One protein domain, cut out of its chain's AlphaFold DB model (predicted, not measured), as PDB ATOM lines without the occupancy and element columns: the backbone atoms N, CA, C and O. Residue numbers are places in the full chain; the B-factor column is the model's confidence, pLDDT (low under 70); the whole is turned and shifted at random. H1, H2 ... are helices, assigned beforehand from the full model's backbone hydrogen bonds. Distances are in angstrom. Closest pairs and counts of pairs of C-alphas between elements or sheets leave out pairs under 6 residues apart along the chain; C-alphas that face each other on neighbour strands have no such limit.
ATOM      1  N   GLN A 109     350.804 611.755 400.349       83.62
ATOM      2  CA  GLN A 109     352.097 611.260 399.889       83.62
ATOM      3  C   GLN A 109     351.966 609.910 399.170       83.62
ATOM      4  O   GLN A 109     352.406 609.775 398.031       83.62
ATOM      5  N   ALA A 110     351.292 608.931 399.782       81.12
ATOM      6  CA  ALA A 110     351.093 607.628 399.154       81.12
ATOM      7  C   ALA A 110     350.243 607.732 397.872       81.12
ATOM      8  O   ALA A 110     350.462 607.005 396.903       81.12
ATOM      9  N   TRP A 111     349.288 608.666 397.831       78.62
ATOM     10  CA  TRP A 111     348.496 608.933 396.631       78.62
ATOM     11  C   TRP A 111     349.331 609.505 395.473       78.62
ATOM     12  O   TRP A 111     349.153 609.075 394.333       78.62
ATOM     13  N   GLN A 112     350.264 610.416 395.756       83.00
ATOM     14  CA  GLN A 112     351.204 610.943 394.760       83.00
ATOM     15  C   GLN A 112     352.146 609.846 394.245       83.00
ATOM     16  O   GLN A 112     352.289 609.680 393.032       83.00
ATOM     17  N   GLU A 113     352.726 609.057 395.155       81.62
ATOM     18  CA  GLU A 113     353.650 607.957 394.840       81.62
ATOM     19  C   GLU A 113     353.006 606.871 393.962       81.62
ATOM     20  O   GLU A 113     353.669 606.266 393.124       81.62
ATOM     21  N   ALA A 114     351.699 606.641 394.102       73.56
ATOM     22  CA  ALA A 114     350.976 605.651 393.306       73.56
ATOM     23  C   ALA A 114     350.567 606.120 391.902       73.56
ATOM     24  O   ALA A 114     349.857 605.386 391.209       73.56
ATOM     25  N   GLY A 115     350.985 607.317 391.481       69.56
ATOM     26  CA  GLY A 115     350.670 607.859 390.163       69.56
ATOM     27  C   GLY A 115     349.223 608.333 390.078       69.56
ATOM     28  O   GLY A 115     348.395 607.719 389.404       69.56
ATOM     29  N   ALA A 116     348.928 609.428 390.783       62.69
ATOM     30  CA  ALA A 116     347.633 610.101 390.824       62.69
ATOM     31  C   ALA A 116     347.003 610.262 389.428       62.69
ATOM     32  O   ALA A 116     347.341 611.163 388.663       62.69
ATOM     33  N   LYS A 117     346.044 609.393 389.097       66.44
ATOM     34  CA  LYS A 117     345.215 609.538 387.903       66.44
ATOM     35  C   LYS A 117     343.963 610.321 388.276       66.44
ATOM     36  O   LYS A 117     343.265 609.947 389.218       66.44
ATOM     37  N   HIS A 118     343.682 611.405 387.555       63.00
ATOM     38  CA  HIS A 118     342.477 612.201 387.776       63.00
ATOM     39  C   HIS A 118     341.229 611.330 387.574       63.00
ATOM     40  O   HIS A 118     341.009 610.769 386.498       63.00
ATOM     41  N   LEU A 119     340.440 611.185 388.639       69.06
ATOM     42  CA  LEU A 119     339.137 610.531 388.604       69.06
ATOM     43  C   LEU A 119     338.140 611.575 388.110       69.06
ATOM     44  O   LEU A 119     337.822 612.520 388.831       69.06
ATOM     45  N   PHE A 120     337.695 611.440 386.866       69.88
ATOM     46  CA  PHE A 120     336.673 612.332 386.343       69.88
ATOM     47  C   PHE A 120     335.305 611.932 386.908       69.88
ATOM     48  O   PHE A 120     335.057 610.743 387.153       69.88
ATOM     49  N   PRO A 121     334.394 612.901 387.102       71.12
ATOM     50  CA  PRO A 121     333.006 612.598 387.400       71.12
ATOM     51  C   PRO A 121     332.460 611.618 386.361       71.12
ATOM     52  O   PRO A 121     332.557 611.843 385.156       71.12
ATOM     53  N   THR A 122     331.935 610.499 386.840       72.38
ATOM     54  CA  THR A 122     331.391 609.433 386.008       72.38
ATOM     55  C   THR A 122     329.926 609.240 386.372       72.38
ATOM     56  O   THR A 122     329.590 609.252 387.553       72.38
ATOM     57  N   ASP A 123     329.056 609.064 385.377       78.31
ATOM     58  CA  ASP A 123     327.651 608.726 385.614       78.31
ATOM     59  C   ASP A 123     327.541 607.309 386.222       78.31
ATOM     60  O   ASP A 123     327.987 606.343 385.590       78.31
ATOM     61  N   PRO A 124     326.979 607.163 387.439       71.62
ATOM     62  CA  PRO A 124     326.870 605.881 388.122       71.62
ATOM     63  C   PRO A 124     325.761 604.969 387.587       71.62
ATOM     64  O   PRO A 124     325.755 603.787 387.916       71.62
ATOM     65  N   THR A 125     324.810 605.487 386.803       75.75
ATOM     66  CA  THR A 125     323.608 604.728 386.414       75.75
ATOM     67  C   THR A 125     323.836 603.782 385.238       75.75
ATOM     68  O   THR A 125     323.246 602.705 385.193       75.75
ATOM     69  N   ASN A 126     324.731 604.150 384.322       71.06
ATOM     70  CA  ASN A 126     324.932 603.456 383.047       71.06
ATOM     71  C   ASN A 126     326.232 602.640 382.980       71.06
ATOM     72  O   ASN A 126     326.575 602.116 381.919       71.06
ATOM     73  N   LYS A 127     326.985 602.537 384.084       74.19
ATOM     74  CA  LYS A 127     328.298 601.878 384.097       74.19
ATOM     75  C   LYS A 127     328.376 600.718 385.069       74.19
ATOM     76  O   LYS A 127     327.755 600.706 386.129       74.19
ATOM     77  N   LYS A 128     329.206 599.741 384.703       77.75
ATOM     78  CA  LYS A 128     329.547 598.614 385.572       77.75
ATOM     79  C   LYS A 128     330.338 599.105 386.780       77.75
ATOM     80  O   LYS A 128     331.078 600.087 386.695       77.75
ATOM     81  N   LYS A 129     330.224 598.382 387.896       76.56
ATOM     82  CA  LYS A 129     330.909 598.718 389.151       76.56
ATOM     83  C   LYS A 129     332.418 598.889 388.932       76.56
ATOM     84  O   LYS A 129     333.012 599.788 389.505       76.56
ATOM     85  N   GLU A 130     333.018 598.088 388.063       77.75
ATOM     86  CA  GLU A 130     334.449 598.056 387.746       77.75
ATOM     87  C   GLU A 130     334.969 599.316 387.041       77.75
ATOM     88  O   GLU A 130     336.166 599.593 387.104       77.75
ATOM     89  N   GLU A 131     334.096 600.067 386.367       77.31
ATOM     90  CA  GLU A 131     334.446 601.293 385.635       77.31
ATOM     91  C   GLU A 131     334.239 602.553 386.472       77.31
ATOM     92  O   GLU A 131     334.757 603.622 386.137       77.31
ATOM     93  N   LEU A 132     333.479 602.431 387.561       78.38
ATOM     94  CA  LEU A 132     333.185 603.540 388.448       78.38
ATOM     95  C   LEU A 132     334.408 603.886 389.305       78.38
ATOM     96  O   LEU A 132     335.057 602.981 389.850       78.38
ATOM     97  N   PRO A 133     334.700 605.186 389.494       79.69
ATOM     98  CA  PRO A 133     335.609 605.664 390.527       79.69
ATOM     99  C   PRO A 133     335.312 604.993 391.866       79.69
ATOM    100  O   PRO A 133     334.150 604.899 392.260       79.69
ATOM    101  N   TYR A 134     336.340 604.563 392.601       77.38
ATOM    102  CA  TYR A 134     336.135 603.851 393.871       77.38
ATOM    103  C   TYR A 134     335.295 604.646 394.878       77.38
ATOM    104  O   TYR A 134     334.528 604.061 395.630       77.38
ATOM    105  N   MET A 135     335.355 605.978 394.831       78.75
ATOM    106  CA  MET A 135     334.551 606.873 395.671       78.75
ATOM    107  C   MET A 135     333.045 606.823 395.368       78.75
ATOM    108  O   MET A 135     332.237 607.176 396.218       78.75
ATOM    109  N   MET A 136     332.661 606.388 394.166       79.69
ATOM    110  CA  MET A 136     331.266 606.244 393.738       79.69
ATOM    111  C   MET A 136     330.732 604.827 393.975       79.69
ATOM    112  O   MET A 136     329.524 604.598 393.931       79.69
ATOM    113  N   ARG A 137     331.614 603.854 394.232       79.81
ATOM    114  CA  ARG A 137     331.227 602.460 394.467       79.81
ATOM    115  C   ARG A 137     330.769 602.286 395.909       79.81
ATOM    116  O   ARG A 137     331.422 602.728 396.853       79.81
ATOM    117  N   ARG A 138     329.664 601.564 396.108       75.69
ATOM    118  CA  ARG A 138     329.202 601.196 397.453       75.69
ATOM    119  C   ARG A 138     330.233 600.280 398.119       75.69
ATOM    120  O   ARG A 138     330.438 599.153 397.668       75.69
ATOM    121  N   GLY A 139     330.868 600.774 399.182       74.69
ATOM    122  CA  GLY A 139     331.983 600.086 399.840       74.69
ATOM    123  C   GLY A 139     333.253 600.035 398.988       74.69
ATOM    124  O   GLY A 139     334.047 599.117 399.161       74.69
ATOM    125  N   GLY A 140     333.411 600.976 398.053       76.44
ATOM    126  CA  GLY A 140     334.561 601.044 397.167       76.44
ATOM    127  C   GLY A 140     335.865 601.232 397.921       76.44
ATOM    128  O   GLY A 140     335.960 602.065 398.827       76.44
ATOM    129  N   SER A 141     336.880 600.467 397.537       77.25
ATOM    130  CA  SER A 141     338.214 600.581 398.103       77.25
ATOM    131  C   SER A 141     339.191 601.089 397.046       77.25
ATOM    132  O   SER A 141     339.084 600.791 395.853       77.25
ATOM    133  N   TRP A 142     340.134 601.926 397.476       76.88
ATOM    134  CA  TRP A 142     341.099 602.562 396.575       76.88
ATOM    135  C   TRP A 142     342.083 601.537 395.966       76.88
ATOM    136  O   TRP A 142     342.584 601.727 394.856       76.88
ATOM    137  N   ASP A 143     342.294 600.419 396.666       75.25
ATOM    138  CA  ASP A 143     343.074 599.246 396.255       75.25
ATOM    139  C   ASP A 143     342.263 598.238 395.414       75.25
ATOM    140  O   ASP A 143     342.784 597.199 395.014       75.25
ATOM    141  N   GLY A 144     340.983 598.522 395.145       73.75
ATOM    142  CA  GLY A 144     340.094 597.670 394.354       73.75
ATOM    143  C   GLY A 144     339.788 596.300 394.964       73.75
ATOM    144  O   GLY A 144     339.294 595.433 394.250       73.75
ATOM    145  N   ALA A 145     340.021 596.089 396.262       76.06
ATOM    146  CA  ALA A 145     339.544 594.909 396.989       76.06
ATOM    147  C   ALA A 145     338.014 594.710 396.898       76.06
ATOM    148  O   ALA A 145     337.516 593.602 397.082       76.06
ATOM    149  N   ASP A 146     337.250 595.764 396.585       73.12
ATOM    150  CA  ASP A 146     335.801 595.690 396.378       73.12
ATOM    151  C   ASP A 146     335.365 595.131 395.008       73.12
ATOM    152  O   ASP A 146     334.161 594.937 394.790       73.12
ATOM    153  N   ILE A 147     336.308 594.887 394.090       77.06
ATOM    154  CA  ILE A 147     336.064 594.400 392.729       77.06
ATOM    155  C   ILE A 147     336.867 593.119 392.462       77.06
ATOM    156  O   ILE A 147     338.076 593.065 392.652       77.06
ATOM    157  N   LYS A 148     336.186 592.056 392.007       64.44
ATOM    158  CA  LYS A 148     336.759 590.696 391.882       64.44
ATOM    159  C   LYS A 148     337.770 590.548 390.729       64.44
ATOM    160  O   LYS A 148     338.502 589.565 390.672       64.44
ATOM    161  N   GLY A 149     337.836 591.521 389.826       57.97
ATOM    162  CA  GLY A 149     338.853 591.631 388.784       57.97
ATOM    163  C   GLY A 149     339.396 593.051 388.781       57.97
ATOM    164  O   GLY A 149     338.629 593.992 388.972       57.97
ATOM    165  N   LYS A 150     340.713 593.209 388.601       60.44
ATOM    166  CA  LYS A 150     341.379 594.518 388.497       60.44
ATOM    167  C   LYS A 150     340.554 595.405 387.557       60.44
ATOM    168  O   LYS A 150     340.427 595.067 386.382       60.44
ATOM    169  N   GLY A 151     339.952 596.471 388.094       58.09
ATOM    170  CA  GLY A 151     339.004 597.308 387.354       58.09
ATOM    171  C   GLY A 151     339.581 597.794 386.025       58.09
ATOM    172  O   GLY A 151     340.796 597.883 385.852       58.09
ATOM    173  N   VAL A 152     338.723 598.102 385.061       55.06
ATOM    174  CA  VAL A 152     339.132 598.678 383.773       55.06
ATOM    175  C   VAL A 152     338.898 600.192 383.791       55.06
ATOM    176  O   VAL A 152     337.981 600.692 384.437       55.06
ATOM    177  N   GLY A 153     339.764 600.962 383.125       62.25
ATOM    178  CA  GLY A 153     339.629 602.424 383.054       62.25
ATOM    179  C   GLY A 153     339.905 603.163 384.375       62.25
ATOM    180  O   GLY A 153     340.938 602.944 385.007       62.25
ATOM    181  N   GLN A 154     339.010 604.086 384.752       61.84
ATOM    182  CA  GLN A 154     339.125 604.943 385.949       61.84
ATOM    183  C   GLN A 154     338.851 604.195 387.267       61.84
ATOM    184  O   GLN A 154     339.121 604.727 388.340       61.84
ATOM    185  N   GLY A 155     338.355 602.954 387.193       60.47
ATOM    186  CA  GLY A 155     338.145 602.070 388.340       60.47
ATOM    187  C   GLY A 155     339.320 601.135 388.652       60.47
ATOM    188  O   GLY A 155     339.182 600.279 389.526       60.47
ATOM    189  N   LYS A 156     340.468 601.277 387.966       68.88
ATOM    190  CA  LYS A 156     341.689 600.504 388.253       68.88
ATOM    191  C   LYS A 156     342.135 600.698 389.704       68.88
ATOM    192  O   LYS A 156     342.254 601.826 390.175       68.88
ATOM    193  N   ALA A 157     342.422 599.584 390.373       68.56
ATOM    194  CA  ALA A 157     343.074 599.571 391.674       68.56
ATOM    195  C   ALA A 157     344.426 600.288 391.594       68.56
ATOM    196  O   ALA A 157     345.232 599.990 390.705       68.56
ATOM    197  N   PHE A 158     344.687 601.200 392.524       73.88
ATOM    198  CA  PHE A 158     346.036 601.726 392.689       73.88
ATOM    199  C   PHE A 158     346.924 600.669 393.351       73.88
ATOM    200  O   PHE A 158     346.469 599.871 394.171       73.88
ATOM    201  N   GLN A 159     348.211 600.688 393.008       76.44
ATOM    202  CA  GLN A 159     349.190 599.822 393.653       76.44
ATOM    203  C   GLN A 159     349.418 600.263 395.099       76.44
ATOM    204  O   GLN A 159     349.520 601.462 395.394       76.44
ATOM    205  N   ARG A 160     349.526 599.277 395.993       77.50
ATOM    206  CA  ARG A 160     349.918 599.512 397.382       77.50
ATOM    207  C   ARG A 160     351.381 599.927 397.443       77.50
ATOM    208  O   ARG A 160     352.239 599.293 396.836       77.50
ATOM    209  N   THR A 161     351.641 601.017 398.153       81.94
ATOM    210  CA  THR A 161     352.985 601.568 398.363       81.94
ATOM    211  C   THR A 161     353.478 601.229 399.766       81.94
ATOM    212  O   THR A 161     352.677 600.954 400.661       81.94
ATOM    213  N   LYS A 162     354.796 601.293 399.987       84.56
ATOM    214  CA  LYS A 162     355.396 601.103 401.322       84.56
ATOM    215  C   LYS A 162     354.815 602.089 402.342       84.56
ATOM    216  O   LYS A 162     354.513 601.712 403.470       84.56
ATOM    217  N   THR A 163     354.564 603.319 401.900       83.88
ATOM    218  CA  THR A 163     353.927 604.376 402.686       83.88
ATOM    219  C   THR A 163     352.538 603.952 403.186       83.88
ATOM    220  O   THR A 163     352.217 604.179 404.349       83.88
ATOM    221  N   ASP A 164     351.726 603.250 402.387       80.38
ATOM    222  CA  ASP A 164     350.417 602.750 402.851       80.38
ATOM    223  C   ASP A 164     350.538 601.721 403.971       80.38
ATOM    224  O   ASP A 164     349.750 601.735 404.917       80.38
ATOM    225  N   GLU A 165     351.521 600.826 403.878       84.75
ATOM    226  CA  GLU A 165     351.755 599.815 404.907       84.75
ATOM    227  C   GLU A 165     352.165 600.455 406.232       84.75
ATOM    228  O   GLU A 165     351.728 600.018 407.297       84.75
ATOM    229  N   GLU A 166     352.979 601.509 406.186       84.06
ATOM    230  CA  GLU A 166     353.359 602.274 407.371       84.06
ATOM    231  C   GLU A 166     352.165 602.989 408.005       84.06
ATOM    232  O   GLU A 166     352.002 602.948 409.226       84.06
ATOM    233  N   TYR A 167     351.298 603.609 407.200       78.94
ATOM    234  CA  TYR A 167     350.082 604.252 407.701       78.94
ATOM    235  C   TYR A 167     349.092 603.231 408.272       78.94
ATOM    236  O   TYR A 167     348.526 603.460 409.338       78.94
ATOM    237  N   GLU A 168     348.916 602.066 407.649       81.12
ATOM    238  CA  GLU A 168     348.092 601.002 408.230       81.12
ATOM    239  C   GLU A 168     348.672 600.460 409.537       81.12
ATOM    240  O   GLU A 168     347.913 600.200 410.471       81.12
ATOM    241  N   LYS A 169     349.999 600.319 409.640       84.25
ATOM    242  CA  LYS A 169     350.665 599.943 410.896       84.25
ATOM    243  C   LYS A 169     350.418 600.992 411.978       84.25
ATOM    244  O   LYS A 169     349.966 600.629 413.058       84.25
ATOM    245  N   LYS A 170     350.611 602.279 411.675       80.25
ATOM    246  CA  LYS A 170     350.333 603.387 412.606       80.25
ATOM    247  C   LYS A 170     348.858 603.450 413.014       80.25
ATOM    248  O   LYS A 170     348.559 603.738 414.168       80.25
ATOM    249  N   ARG A 171     347.933 603.122 412.104       74.38
ATOM    250  CA  ARG A 171     346.495 603.044 412.406       74.38
ATOM    251  C   ARG A 171     346.176 601.864 413.315       74.38
ATOM    252  O   ARG A 171     345.482 602.038 414.302       74.38
ATOM    253  N   LYS A 172     346.723 600.677 413.033       79.19
ATOM    254  CA  LYS A 172     346.593 599.496 413.908       79.19
ATOM    255  C   LYS A 172     347.206 599.727 415.292       79.19
ATOM    256  O   LYS A 172     346.727 599.164 416.264       79.19
ATOM    257  N   GLN A 173     348.235 600.567 415.374       78.88
ATOM    258  CA  GLN A 173     348.843 601.025 416.625       78.88
ATOM    259  C   GLN A 173     348.036 602.136 417.325       78.88
ATOM    260  O   GLN A 173     348.485 602.652 418.342       78.88
ATOM    261  N   GLY A 174     346.874 602.534 416.792       72.31
ATOM    262  CA  GLY A 174     346.014 603.570 417.373       72.31
ATOM    263  C   GLY A 174     346.560 604.996 417.252       72.31
ATOM    264  O   GLY A 174     345.963 605.922 417.784       72.31
TER     265      GLY A 174
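Overview. This is residues 109 to 174 of the 234 residues of the protein "Hypothetical protein" of Pinguiococcus pyrenoidosus (UniProt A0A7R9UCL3). Little regular structure is here: helix H2 and the short helix H1 lie at one end of an elongated shape, and a long loop with no named element, residues 114 to 161, runs from H1 to the other end and folds back to H2. Residues 168 to 174 stick out. The printed part has 66 residues, with H1 then H2 along the chain and no named strand; the class is all helix, with 16 residues in named elements. It is only just compact, close to loose, with a radius of gyration of the C-alphas of 13.0 A and spans of 41 by 21 by 19 A.

Arrangement. Start at H2, residues 162 to 172. H1, residues 109 to 113, only just touches it, with 3 pairs of C-alphas within 8 A; the closest C-alphas, of Ala 110 and Thr 163, are 5.6 A apart. In H1 and H2 every O i to N i+4 pair is within hydrogen-bond range.

Along the chain. Find C-alpha 162 at (355.396, 601.103, 401.322); from there H2 runs 15.4 A to C-alpha 172 at (346.593, 599.496, 413.908). H1 begins at C-alpha 109, (352.097, 611.260, 399.889), and is 6.2 A long.

Size, cuts and confidence. The two C-alphas farthest apart, of Asn 126 and Gln 173, are 41.3 A apart. The link from H1 to H2 is long, 48 residues, and the printed part has no cut. Look for pLDDT under 70 at residues 115 to 120 and 148 to 157 of this model.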